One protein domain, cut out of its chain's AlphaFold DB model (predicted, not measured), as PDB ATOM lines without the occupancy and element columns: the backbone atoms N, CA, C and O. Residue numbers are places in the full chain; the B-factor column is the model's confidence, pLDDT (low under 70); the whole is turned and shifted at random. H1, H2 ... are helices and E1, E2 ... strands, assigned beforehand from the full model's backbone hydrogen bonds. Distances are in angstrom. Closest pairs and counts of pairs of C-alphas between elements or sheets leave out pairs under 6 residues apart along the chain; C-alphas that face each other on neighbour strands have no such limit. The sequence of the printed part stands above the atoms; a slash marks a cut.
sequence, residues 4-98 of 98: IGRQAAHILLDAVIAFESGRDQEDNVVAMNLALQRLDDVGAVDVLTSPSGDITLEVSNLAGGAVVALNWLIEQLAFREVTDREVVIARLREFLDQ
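What this domain is: This is residues 4 to 98 of the 98 residues of an uncharacterized protein of Naasia lichenicola (UniProt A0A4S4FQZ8). The helical hairpin H1-H2 makes a V with the long helix H3; the strand hairpin E1-E2 lies beyond one end, and H4 folds back from the other. Along the 95 printed residues, mostly helix, come H1, H2, E1, E2, H3, H4. It is loose, with a radius of gyration of the C-alphas of 16.2 A and spans of 51, 32 and 26 A.

How they stand to each other: H1, residues 4 to 18, touches H2, residues 25 to 41; closest are C-alphas 15 and 35, 5.9 A. E1, residues 46 to 49, and E2, residues 55 to 58, are antiparallel; N 48 and O 56 are 2.8 A apart. H3, residues 60 to 81, touches H1 with residues 60 to 69 alone; closest are C-alphas 5 and 61, 4.1 A. H4, residues 85 to 96, touches H3 with residues 85 to 89 alone; closest are C-alphas 78 and 85, 5.3 A. In these helices every O i to N i+4 pair is within hydrogen-bond range.

Where its parts are: H1 begins at C-alpha 4 (88.033, 85.073, 67.721), H4 ends at C-alpha 96 (99.819, 92.636, 91.203), and H3 is 31.0 A long.

The domain as a whole: The printed part has no cut; residues 21 to 22 have pLDDT under 70.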
ATOM      1  N   ILE A   4      88.702  84.738  66.457       94.06
ATOM      2  CA  ILE A   4      88.033  85.073  67.721       94.06
ATOM      3  C   ILE A   4      89.050  85.521  68.773       94.06
ATOM      4  O   ILE A   4      88.845  86.525  69.446       94.06
ATOM      5  N   GLY A   5      90.201  84.847  68.872       93.38
ATOM      6  CA  GLY A   5      91.270  85.273  69.778       93.38
ATOM      7  C   GLY A   5      91.813  86.672  69.461       93.38
ATOM      8  O   GLY A   5      92.162  87.418  70.374       93.38
ATOM      9  N   ARG A   6      91.840  87.069  68.181       95.56
ATOM     10  CA  ARG A   6      92.258  88.424  67.790       95.56
ATOM     11  C   ARG A   6      91.214  89.461  68.182       95.56
ATOM     12  O   ARG A   6      91.571  90.513  68.700       95.56
ATOM     13  N   GLN A   7      89.937  89.155  67.963       96.06
ATOM     14  CA  GLN A   7      88.826  90.012  68.383       96.06
ATOM     15  C   GLN A   7      88.804  90.183  69.905       96.06
ATOM     16  O   GLN A   7      88.708  91.308  70.386       96.06
ATOM     17  N   ALA A   8      89.018  89.099  70.656       95.69
ATOM     18  CA  ALA A   8      89.150  89.142  72.107       95.69
ATOM     19  C   ALA A   8      90.296  90.064  72.553       95.69
ATOM     20  O   ALA A   8      90.105  90.894  73.437       95.69
ATOM     21  N   ALA A   9      91.464  89.986  71.904       95.81
ATOM     22  CA  ALA A   9      92.580  90.886  72.195       95.81
ATOM     23  C   ALA A   9      92.224  92.363  71.944       95.81
ATOM     24  O   ALA A   9      92.558  93.212  72.765       95.81
ATOM     25  N   HIS A  10      91.517  92.680  70.853       96.44
ATOM     26  CA  HIS A  10      91.045  94.046  70.597       96.44
ATOM     27  C   HIS A  10      90.066  94.534  71.669       96.44
ATOM     28  O   HIS A  10      90.235  95.636  72.177       96.44
ATOM     29  N   ILE A  11      89.104  93.700  72.073       96.12
ATOM     30  CA  ILE A  11      88.147  94.042  73.133       96.12
ATOM     31  C   ILE A  11      88.864  94.296  74.467       96.12
ATOM     32  O   ILE A  11      88.534  95.249  75.168       96.12
ATOM     33  N   LEU A  12      89.874  93.490  74.809       94.38
ATOM     34  CA  LEU A  12      90.686  93.715  76.009       94.38
ATOM     35  C   LEU A  12      91.467  95.035  75.942       94.38
ATOM     36  O   LEU A  12      91.577  95.726  76.948       94.38
ATOM     37  N   LEU A  13      91.986  95.415  74.773       94.12
ATOM     38  CA  LEU A  13      92.666  96.701  74.594       94.12
ATOM     39  C   LEU A  13      91.691  97.883  74.690       94.12
ATOM     40  O   LEU A  13      92.024  98.889  75.314       94.12
ATOM     41  N   ASP A  14      90.478  97.749  74.153       94.00
ATOM     42  CA  ASP A  14      89.409  98.735  74.345       94.00
ATOM     43  C   ASP A  14      89.056  98.878  75.834       94.00
ATOM     44  O   ASP A  14      88.854  99.991  76.324       94.00
ATOM     45  N   ALA A  15      89.030  97.763  76.571       92.00
ATOM     46  CA  ALA A  15      88.812  97.767  78.012       92.00
ATOM     47  C   ALA A  15      89.937  98.502  78.752       92.00
ATOM     48  O   ALA A  15      89.646  99.282  79.647       92.00
ATOM     49  N   VAL A  16      91.201  98.325  78.348       90.06
ATOM     50  CA  VAL A  16      92.342  99.076  78.905       90.06
ATOM     51  C   VAL A  16      92.228 100.577  78.626       90.06
ATOM     52  O   VAL A  16      92.590 101.375  79.480       90.06
ATOM     53  N   ILE A  17      91.711 100.986  77.463       88.50
ATOM     54  CA  ILE A  17      91.463 102.408  77.161       88.50
ATOM     55  C   ILE A  17      90.353 102.971  78.057       88.50
ATOM     56  O   ILE A  17      90.431 104.114  78.508       88.50
ATOM     57  N   ALA A  18      89.298 102.188  78.282       86.50
ATOM     58  CA  ALA A  18      88.167 102.601  79.099       86.50
ATOM     59  C   ALA A  18      88.483 102.584  80.606       86.50
ATOM     60  O   ALA A  18      87.939 103.403  81.348       86.50
ATOM     61  N   PHE A  19      89.357 101.671  81.035       84.94
ATOM     62  CA  PHE A  19      89.814 101.506  82.408       84.94
ATOM     63  C   PHE A  19      90.922 102.516  82.722       84.94
ATOM     64  O   PHE A  19      92.064 102.376  82.288       84.94
ATOM     65  N   GLU A  20      90.598 103.535  83.511       81.19
ATOM     66  CA  GLU A  20      91.535 104.603  83.851       81.19
ATOM     67  C   GLU A  20      91.865 104.562  85.347       81.19
ATOM     68  O   GLU A  20      90.984 104.614  86.212       81.19
ATOM     69  N   SER A  21      93.160 104.475  85.661       65.62
ATOM     70  CA  SER A  21      93.638 104.577  87.043       65.62
ATOM     71  C   SER A  21      93.354 105.986  87.570       65.62
ATOM     72  O   SER A  21      93.940 106.952  87.089       65.62
ATOM     73  N   GLY A  22      92.449 106.100  88.547       67.19
ATOM     74  CA  GLY A  22      92.010 107.378  89.123       67.19
ATOM     75  C   GLY A  22      90.599 107.829  88.725       67.19
ATOM     76  O   GLY A  22      90.133 108.837  89.256       67.19
ATOM     77  N   ARG A  23      89.902 107.095  87.844       75.62
ATOM     78  CA  ARG A  23      88.445 107.237  87.667       75.62
ATOM     79  C   ARG A  23      87.667 106.647  88.836       75.62
ATOM     80  O   ARG A  23      88.210 105.882  89.633       75.62
ATOM     81  N   ASP A  24      86.384 107.000  88.891       84.25
ATOM     82  CA  ASP A  24      85.437 106.354  89.790       84.25
ATOM     83  C   ASP A  24      85.450 104.832  89.566       84.25
ATOM     84  O   ASP A  24      85.508 104.332  88.437       84.25
ATOM     85  N   GLN A  25      85.420 104.090  90.668       82.81
ATOM     86  CA  GLN A  25      85.377 102.638  90.658       82.81
ATOM     87  C   GLN A  25      84.127 102.133  89.928       82.81
ATOM     88  O   GLN A  25      84.202 101.115  89.240       82.81
ATOM     89  N   GLU A  26      83.002 102.845  90.039       86.50
ATOM     90  CA  GLU A  26      81.756 102.481  89.358       86.50
ATOM     91  C   GLU A  26      81.905 102.537  87.827       86.50
ATOM     92  O   GLU A  26      81.541 101.582  87.136       86.50
ATOM     93  N   ASP A  27      82.556 103.574  87.297       85.19
ATOM     94  CA  ASP A  27      82.828 103.707  85.859       85.19
ATOM     95  C   ASP A  27      83.739 102.585  85.340       85.19
ATOM     96  O   ASP A  27      83.505 102.020  84.267       85.19
ATOM     97  N   ASN A  28      84.759 102.214  86.120       86.81
ATOM     98  CA  ASN A  28      85.659 101.113  85.775       86.81
ATOM     99  C   ASN A  28      84.931  99.755  85.768       86.81
ATOM    100  O   ASN A  28      85.208  98.911  84.911       86.81
ATOM    101  N   VAL A  29      83.965  99.547  86.668       89.44
ATOM    102  CA  VAL A  29      83.104  98.350  86.667       89.44
ATOM    103  C   VAL A  29      82.203  98.324  85.431       89.44
ATOM    104  O   VAL A  29      82.075  97.277  84.793       89.44
ATOM    105  N   VAL A  30      81.612  99.458  85.046       89.50
ATOM    106  CA  VAL A  30      80.787  99.557  83.830       89.50
ATOM    107  C   VAL A  30      81.608  99.237  82.579       89.50
ATOM    108  O   VAL A  30      81.171  98.440  81.746       89.50
ATOM    109  N   ALA A  31      82.815  99.798  82.464       88.69
ATOM    110  CA  ALA A  31      83.731  99.507  81.364       88.69
ATOM    111  C   ALA A  31      84.087  98.013  81.287       88.69
ATOM    112  O   ALA A  31      84.058  97.420  80.207       88.69
ATOM    113  N   MET A  32      84.362  97.390  82.437       90.81
ATOM    114  CA  MET A  32      84.663  95.961  82.519       90.81
ATOM    115  C   MET A  32      83.470  95.096  82.095       90.81
ATOM    116  O   MET A  32      83.629  94.177  81.294       90.81
ATOM    117  N   ASN A  33      82.262  95.407  82.569       92.50
ATOM    118  CA  ASN A  33      81.052  94.668  82.200       92.50
ATOM    119  C   ASN A  33      80.758  94.757  80.698       92.50
ATOM    120  O   ASN A  33      80.392  93.757  80.082       92.50
ATOM    121  N   LEU A  34      80.972  95.926  80.089       93.50
ATOM    122  CA  LEU A  34      80.835  96.087  78.643       93.50
ATOM    123  C   LEU A  34      81.856  95.235  77.874       93.50
ATOM    124  O   LEU A  34      81.518  94.652  76.845       93.50
ATOM    125  N   ALA A  35      83.095  95.145  78.360       94.44
ATOM    126  CA  ALA A  35      84.106  94.283  77.756       94.44
ATOM    127  C   ALA A  35      83.717  92.800  77.854       94.44
ATOM    128  O   ALA A  35      83.804  92.089  76.855       94.44
ATOM    129  N   LEU A  36      83.224  92.349  79.012       92.81
ATOM    130  CA  LEU A  36      82.731  90.978  79.199       92.81
ATOM    131  C   LEU A  36      81.571  90.653  78.255       92.81
ATOM    132  O   LEU A  36      81.594  89.608  77.612       92.81
ATOM    133  N   GLN A  37      80.607  91.565  78.113       94.38
ATOM    134  CA  GLN A  37      79.502  91.397  77.171       94.38
ATOM    135  C   GLN A  37      80.009  91.251  75.732       94.38
ATOM    136  O   GLN A  37      79.605  90.342  75.019       94.38
ATOM    137  N   ARG A  38      80.951  92.099  75.306       95.38
ATOM    138  CA  ARG A  38      81.521  92.015  73.954       95.38
ATOM    139  C   ARG A  38      82.317  90.732  73.724       95.38
ATOM    140  O   ARG A  38      82.360  90.247  72.601       95.38
ATOM    141  N   LEU A  39      82.982  90.210  74.757       95.00
ATOM    142  CA  LEU A  39      83.693  88.932  74.686       95.00
ATOM    143  C   LEU A  39      82.723  87.758  74.496       95.00
ATOM    144  O   LEU A  39      83.027  86.854  73.720       95.00
ATOM    145  N   ASP A  40      81.569  87.796  75.162       93.81
ATOM    146  CA  ASP A  40      80.474  86.841  74.960       93.81
ATOM    147  C   ASP A  40      79.891  86.957  73.539       93.81
ATOM    148  O   ASP A  40      79.826  85.964  72.816       93.81
ATOM    149  N   ASP A  41      79.617  88.182  73.069       94.31
ATOM    150  CA  ASP A  41      79.057  88.451  71.733       94.31
ATOM    151  C   ASP A  41      79.909  87.872  70.582       94.31
ATOM    152  O   ASP A  41      79.378  87.488  69.537       94.31
ATOM    153  N   VAL A  42      81.238  87.813  70.748       94.56
ATOM    154  CA  VAL A  42      82.162  87.250  69.742       94.56
ATOM    155  C   VAL A  42      82.478  85.767  69.962       94.56
ATOM    156  O   VAL A  42      83.262  85.193  69.203       94.56
ATOM    157  N   GLY A  43      81.908  85.135  70.993       92.88
ATOM    158  CA  GLY A  43      82.188  83.743  71.355       92.88
ATOM    159  C   GLY A  43      83.619  83.522  71.855       92.88
ATOM    160  O   GLY A  43      84.208  82.462  71.637       92.88
ATOM    161  N   ALA A  44      84.230  84.537  72.478       93.44
ATOM    162  CA  ALA A  44      85.545  84.395  73.109       93.44
ATOM    163  C   ALA A  44      85.476  83.647  74.450       93.44
ATOM    164  O   ALA A  44      86.509  83.155  74.919       93.44
ATOM    165  N   VAL A  45      84.278  83.574  75.033       91.62
ATOM    166  CA  VAL A  45      83.921  82.787  76.211       91.62
ATOM    167  C   VAL A  45      82.730  81.911  75.829       91.62
ATOM    168  O   VAL A  45      81.762  82.423  75.278       91.62
ATOM    169  N   ASP A  46      82.807  80.608  76.084       89.12
ATOM    170  CA  ASP A  46      81.733  79.660  75.757       89.12
ATOM    171  C   ASP A  46      81.488  78.695  76.924       89.12
ATOM    172  O   ASP A  46      82.382  78.424  77.728       89.12
ATOM    173  N   VAL A  47      80.272  78.169  77.036       89.62
ATOM    174  CA  VAL A  47      79.885  77.224  78.086       89.62
ATOM    175  C   VAL A  47      79.697  75.845  77.473       89.62
ATOM    176  O   VAL A  47      78.706  75.548  76.807       89.62
ATOM    177  N   LEU A  48      80.640  74.955  77.760       89.94
ATOM    178  CA  LEU A  48      80.593  73.567  77.329       89.94
ATOM    179  C   LEU A  48      79.905  72.725  78.399       89.94
ATOM    180  O   LEU A  48      80.328  72.697  79.553       89.94
ATOM    181  N   THR A  49      78.857  72.004  78.005       92.38
ATOM    182  CA  THR A  49      78.179  71.042  78.883       92.38
ATOM    183  C   THR A  49      78.578  69.626  78.492       92.38
ATOM    184  O   THR A  49      78.423  69.226  77.335       92.38
ATOM    185  N   SER A  50      79.098  68.859  79.445       90.19
ATOM    186  CA  SER A  50      79.436  67.456  79.231       90.19
ATOM    187  C   SER A  50      78.181  66.569  79.300       90.19
ATOM    188  O   SER A  50      77.193  66.922  79.949       90.19
ATOM    189  N   PRO A  51      78.209  65.364  78.703       87.38
ATOM    190  CA  PRO A  51      77.122  64.395  78.851       87.38
ATOM    191  C   PRO A  51      76.867  63.946  80.303       87.38
ATOM    192  O   PRO A  51      75.770  63.481  80.602       87.38
ATOM    193  N   SER A  52      77.856  64.069  81.200       90.62
ATOM    194  CA  SER A  52      77.721  63.801  82.643       90.62
ATOM    195  C   SER A  52      77.092  64.960  83.425       90.62
ATOM    196  O   SER A  52      76.805  64.795  84.608       90.62
ATOM    197  N   GLY A  53      76.836  66.101  82.774       90.44
ATOM    198  CA  GLY A  53      76.288  67.306  83.399       90.44
ATOM    199  C   GLY A  53      77.345  68.262  83.956       90.44
ATOM    200  O   GLY A  53      76.984  69.221  84.634       90.44
ATOM    201  N   ASP A  54      78.629  68.032  83.671       92.25
ATOM    202  CA  ASP A  54      79.699  68.951  84.061       92.25
ATOM    203  C   ASP A  54      79.678  70.186  83.161       92.25
ATOM    204  O   ASP A  54      79.556  70.080  81.939       92.25
ATOM    205  N   ILE A  55      79.820  71.359  83.770       92.31
ATOM    206  CA  ILE A  55      79.866  72.639  83.069       92.31
ATOM    207  C   ILE A  55      81.314  73.121  83.061       92.31
ATOM    208  O   ILE A  55      81.906  73.336  84.120       92.31
ATOM    209  N   THR A  56      81.868  73.313  81.869       91.56
ATOM    210  CA  THR A  56      83.220  73.836  81.660       91.56
ATOM    211  C   THR A  56      83.136  75.138  80.886       91.56
ATOM    212  O   THR A  56      82.508  75.199  79.833       91.56
ATOM    213  N   LEU A  57      83.805  76.172  81.385       91.56
ATOM    214  CA  LEU A  57      83.975  77.417  80.651       91.56
ATOM    215  C   LEU A  57      85.142  77.270  79.668       91.56
ATOM    216  O   LEU A  57      86.265  76.982  80.087       91.56
ATOM    217  N   GLU A  58      84.887  77.473  78.381       92.19
ATOM    218  CA  GLU A  58      85.927  77.604  77.368       92.19
ATOM    219  C   GLU A  58      86.331  79.078  77.246       92.19
ATOM    220  O   GLU A  58      85.503  79.940  76.972       92.19
ATOM    221  N   VAL A  59      87.612  79.368  77.449       94.25
ATOM    222  CA  VAL A  59      88.202  80.713  77.407       94.25
ATOM    223  C   VAL A  59      89.503  80.753  76.603       94.25
ATOM    224  O   VAL A  59      90.257  81.719  76.699       94.25
ATOM    225  N   SER A  60      89.825  79.726  75.813       94.25
ATOM    226  CA  SER A  60      91.117  79.626  75.123       94.25
ATOM    227  C   SER A  60      91.331  80.768  74.133       94.25
ATOM    228  O   SER A  60      92.456  81.251  73.991       94.25
ATOM    229  N   ASN A  61      90.268  81.253  73.482       93.19
ATOM    230  CA  ASN A  61      90.347  82.434  72.617       93.19
ATOM    231  C   ASN A  61      90.659  83.707  73.415       93.19
ATOM    232  O   ASN A  61      91.561  84.454  73.033       93.19
ATOM    233  N   LEU A  62      89.971  83.918  74.542       94.38
ATOM    234  CA  LEU A  62      90.230  85.025  75.462       94.38
ATOM    235  C   LEU A  62      91.670  84.989  76.001       94.38
ATOM    236  O   LEU A  62      92.427  85.950  75.841       94.38
ATOM    237  N   ALA A  63      92.073  83.863  76.592       94.31
ATOM    238  CA  ALA A  63      93.394  83.684  77.183       94.31
ATOM    239  C   ALA A  63      94.506  83.783  76.129       94.31
ATOM    240  O   ALA A  63      95.515  84.452  76.347       94.31
ATOM    241  N   GLY A  64      94.315  83.171  74.957       93.69
ATOM    242  CA  GLY A  64      95.270  83.235  73.854       93.69
ATOM    243  C   GLY A  64      95.470  84.659  73.332       93.69
ATOM    244  O   GLY A  64      96.607  85.063  73.079       93.69
ATOM    245  N   GLY A  65      94.386  85.431  73.211       92.38
ATOM    246  CA  GLY A  65      94.433  86.853  72.867       92.38
ATOM    247  C   GLY A  65      95.238  87.669  73.879       92.38
ATOM    248  O   GLY A  65      96.185  88.368  73.504       92.38
ATOM    249  N   ALA A  66      94.912  87.515  75.164       94.44
ATOM    250  CA  ALA A  66      95.577  88.212  76.262       94.44
ATOM    251  C   ALA A  66      97.079  87.894  76.335       94.44
ATOM    252  O   ALA A  66      97.902  88.805  76.409       94.44
ATOM    253  N   VAL A  67      97.453  86.613  76.256       95.50
ATOM    254  CA  VAL A  67      98.856  86.174  76.335       95.50
ATOM    255  C   VAL A  67      99.691  86.764  75.203       95.50
ATOM    256  O   VAL A  67     100.806  87.214  75.446       95.50
ATOM    257  N   VAL A  68      99.174  86.809  73.973       95.19
ATOM    258  CA  VAL A  68      99.921  87.387  72.843       95.19
ATOM    259  C   VAL A  68     100.101  88.896  73.001       95.19
ATOM    260  O   VAL A  68     101.200  89.395  72.753       95.19
ATOM    261  N   ALA A  69      99.060  89.615  73.434       95.25
ATOM    262  CA  ALA A  69      99.150  91.051  73.687       95.25
ATOM    263  C   ALA A  69     100.164  91.362  74.801       95.25
ATOM    264  O   ALA A  69     101.046  92.202  74.618       95.25
ATOM    265  N   LEU A  70     100.096  90.629  75.918       96.00
ATOM    266  CA  LEU A  70     101.040  90.753  77.029       96.00
ATOM    267  C   LEU A  70     102.467  90.414  76.605       96.00
ATOM    268  O   LEU A  70     103.382  91.167  76.919       96.00
ATOM    269  N   ASN A  71     102.664  89.324  75.859       96.62
ATOM    270  CA  ASN A  71     103.985  88.938  75.377       96.62
ATOM    271  C   ASN A  71     104.599  90.045  74.513       96.62
ATOM    272  O   ASN A  71     105.750  90.410  74.717       96.62
ATOM    273  N   TRP A  72     103.828  90.630  73.592       96.69
ATOM    274  CA  TRP A  72     104.314  91.752  72.790       96.69
ATOM    275  C   TRP A  72     104.689  92.965  73.657       96.69
ATOM    276  O   TRP A  72     105.774  93.513  73.484       96.69
ATOM    277  N   LEU A  73     103.840  93.353  74.617       97.06
ATOM    278  CA  LEU A  73     104.103  94.486  75.517       97.06
ATOM    279  C   LEU A  73     105.353  94.277  76.380       97.06
ATOM    280  O   LEU A  73     106.173  95.187  76.503       97.06
ATOM    281  N   ILE A  74     105.513  93.081  76.946       98.06
ATOM    282  CA  ILE A  74     106.671  92.712  77.766       98.06
ATOM    283  C   ILE A  74     107.958  92.797  76.939       98.06
ATOM    284  O   ILE A  74     108.932  93.382  77.406       98.06
ATOM    285  N   GLU A  75     107.958  92.280  75.707       98.12
ATOM    286  CA  GLU A  75     109.116  92.358  74.804       98.12
ATOM    287  C   GLU A  75     109.475  93.817  74.471       98.12
ATOM    288  O   GLU A  75     110.649  94.190  74.493       98.12
ATOM    289  N   GLN A  76     108.480  94.680  74.225       98.31
ATOM    290  CA  GLN A  76     108.731  96.108  73.989       98.31
ATOM    291  C   GLN A  76     109.322  96.809  75.220       98.31
ATOM    292  O   GLN A  76     110.225  97.640  75.081       98.31
ATOM    293  N   LEU A  77     108.833  96.488  76.421       97.81
ATOM    294  CA  LEU A  77     109.330  97.094  77.653       97.81
ATOM    295  C   LEU A  77     110.752  96.628  77.975       97.81
ATOM    296  O   LEU A  77     111.616  97.458  78.245       97.81
ATOM    297  N   ALA A  78     111.006  95.323  77.865       98.19
ATOM    298  CA  ALA A  78     112.324  94.729  78.069       98.19
ATOM    299  C   ALA A  78     113.368  95.347  77.124       98.19
ATOM    300  O   ALA A  78     114.435  95.783  77.564       98.19
ATOM    301  N   PHE A  79     113.019  95.491  75.839       97.94
ATOM    302  CA  PHE A  79     113.865  96.159  74.851       97.94
ATOM    303  C   PHE A  79     114.158  97.620  75.221       97.94
ATOM    304  O   PHE A  79     115.306  98.059  75.159       97.94
ATOM    305  N   ARG A  80     113.134  98.383  75.627       97.88
ATOM    306  CA  ARG A  80     113.270  99.805  75.975       97.88
ATOM    307  C   ARG A  80     114.110 100.032  77.232       97.88
ATOM    308  O   ARG A  80     114.844 101.015  77.297       97.88
ATOM    309  N   GLU A  81     113.982  99.160  78.224       97.38
ATOM    310  CA  GLU A  81     114.702  99.252  79.499       97.38
ATOM    311  C   GLU A  81     116.092  98.603  79.462       97.38
ATOM    312  O   GLU A  81     116.834  98.715  80.437       97.38
ATOM    313  N   VAL A  82     116.465  97.954  78.352       97.44
ATOM    314  CA  VAL A  82     117.710  97.179  78.222       97.44
ATOM    315  C   VAL A  82     117.813  96.139  79.346       97.44
ATOM    316  O   VAL A  82     118.801  96.056  80.076       97.44
ATOM    317  N   THR A  83     116.743  95.364  79.522       97.94
ATOM    318  CA  THR A  83     116.629  94.330  80.558       97.94
ATOM    319  C   THR A  83     116.007  93.050  79.999       97.94
ATOM    320  O   THR A  83     115.506  93.036  78.875       97.94
ATOM    321  N   ASP A  84     116.038  91.971  80.780       97.88
ATOM    322  CA  ASP A  84     115.454  90.687  80.396       97.88
ATOM    323  C   ASP A  84     113.938  90.681  80.638       97.88
ATOM    324  O   ASP A  84     113.436  91.258  81.611       97.88
ATOM    325  N   ARG A  85     113.178  89.974  79.792       97.50
ATOM    326  CA  ARG A  85     111.715  89.867  79.957       97.50
ATOM    327  C   ARG A  85     111.319  89.262  81.301       97.50
ATOM    328  O   ARG A  85     110.280  89.615  81.849       97.50
ATOM    329  N   GLU A  86     112.133  88.359  81.841       98.00
ATOM    330  CA  GLU A  86     111.878  87.681  83.107       98.00
ATOM    331  C   GLU A  86     111.884  88.684  84.269       98.00
ATOM    332  O   GLU A  86     111.089  88.545  85.199       98.00
ATOM    333  N   VAL A  87     112.701  89.740  84.176       98.12
ATOM    334  CA  VAL A  87     112.719  90.849  85.140       98.12
ATOM    335  C   VAL A  87     111.439  91.678  85.032       98.12
ATOM    336  O   VAL A  87     110.829  91.991  86.053       98.12
ATOM    337  N   VAL A  88     110.989  91.996  83.814       98.12
ATOM    338  CA  VAL A  88     109.713  92.701  83.591       98.12
ATOM    339  C   VAL A  88     108.535  91.901  84.156       98.12
ATOM    340  O   VAL A  88     107.694  92.455  84.861       98.12
ATOM    341  N   ILE A  89     108.491  90.592  83.896       97.81
ATOM    342  CA  ILE A  89     107.449  89.695  84.413       97.81
ATOM    343  C   ILE A  89     107.485  89.636  85.943       97.81
ATOM    344  O   ILE A  89     106.428  89.681  86.570       97.81
ATOM    345  N   ALA A  90     108.672  89.540  86.549       97.94
ATOM    346  CA  ALA A  90     108.817  89.536  88.002       97.94
ATOM    347  C   ALA A  90     108.256  90.825  88.622       97.94
ATOM    348  O   ALA A  90     107.421  90.748  89.518       97.94
ATOM    349  N   ARG A  91     108.608  91.993  88.072       97.31
ATOM    350  CA  ARG A  91     108.073  93.289  88.520       97.31
ATOM    351  C   ARG A  91     106.562  93.405  88.333       97.31
ATOM    352  O   ARG A  91     105.885  93.958  89.190       97.31
ATOM    353  N   LEU A  92     106.018  92.889  87.228       95.88
ATOM    354  CA  LEU A  92     104.570  92.883  87.004       95.88
ATOM    355  C   LEU A  92     103.845  92.024  88.047       95.88
ATOM    356  O   LEU A  92     102.790  92.420  88.526       95.88
ATOM    357  N   ARG A  93     104.414  90.874  88.430       96.94
ATOM    358  CA  ARG A  93     103.876  90.051  89.525       96.94
ATOM    359  C   ARG A  93     103.941  90.788  90.858       96.94
ATOM    360  O   ARG A  93     102.925  90.891  91.527       96.94
ATOM    361  N   GLU A  94     105.086  91.387  91.180       97.19
ATOM    362  CA  GLU A  94     105.247  92.209  92.387       97.19
ATOM    363  C   GLU A  94     104.269  93.391  92.440       97.19
ATOM    364  O   GLU A  94     103.862  93.790  93.523       97.19
ATOM    365  N   PHE A  95     103.896  93.970  91.295       94.69
ATOM    366  CA  PHE A  95     102.867  95.009  91.218       94.69
ATOM    367  C   PHE A  95     101.456  94.465  91.487       94.69
ATOM    368  O   PHE A  95     100.669  95.143  92.134       94.69
ATOM    369  N   LEU A  96     101.130  93.265  90.996       92.94
ATOM    370  CA  LEU A  96      99.819  92.636  91.203       92.94
ATOM    371  C   LEU A  96      99.619  92.099  92.629       92.94
ATOM    372  O   LEU A  96      98.479  91.964  93.061       92.94
ATOM    373  N   ASP A  97     100.708  91.784  93.332       94.94
ATOM    374  CA  ASP A  97     100.694  91.297  94.718       94.94
ATOM    375  C   ASP A  97     100.643  92.436  95.769       94.94
ATOM    376  O   ASP A  97     100.663  92.157  96.972       94.94
ATOM    377  N   GLN A  98     100.607  93.705  95.334       78.25
ATOM    378  CA  GLN A  98     100.423  94.889  96.194       78.25
ATOM    379  C   GLN A  98      98.950  95.137  96.519       78.25
ATOM    380  O   GLN A  98      98.683  95.498  97.690       78.25
TER     381      GLN A  98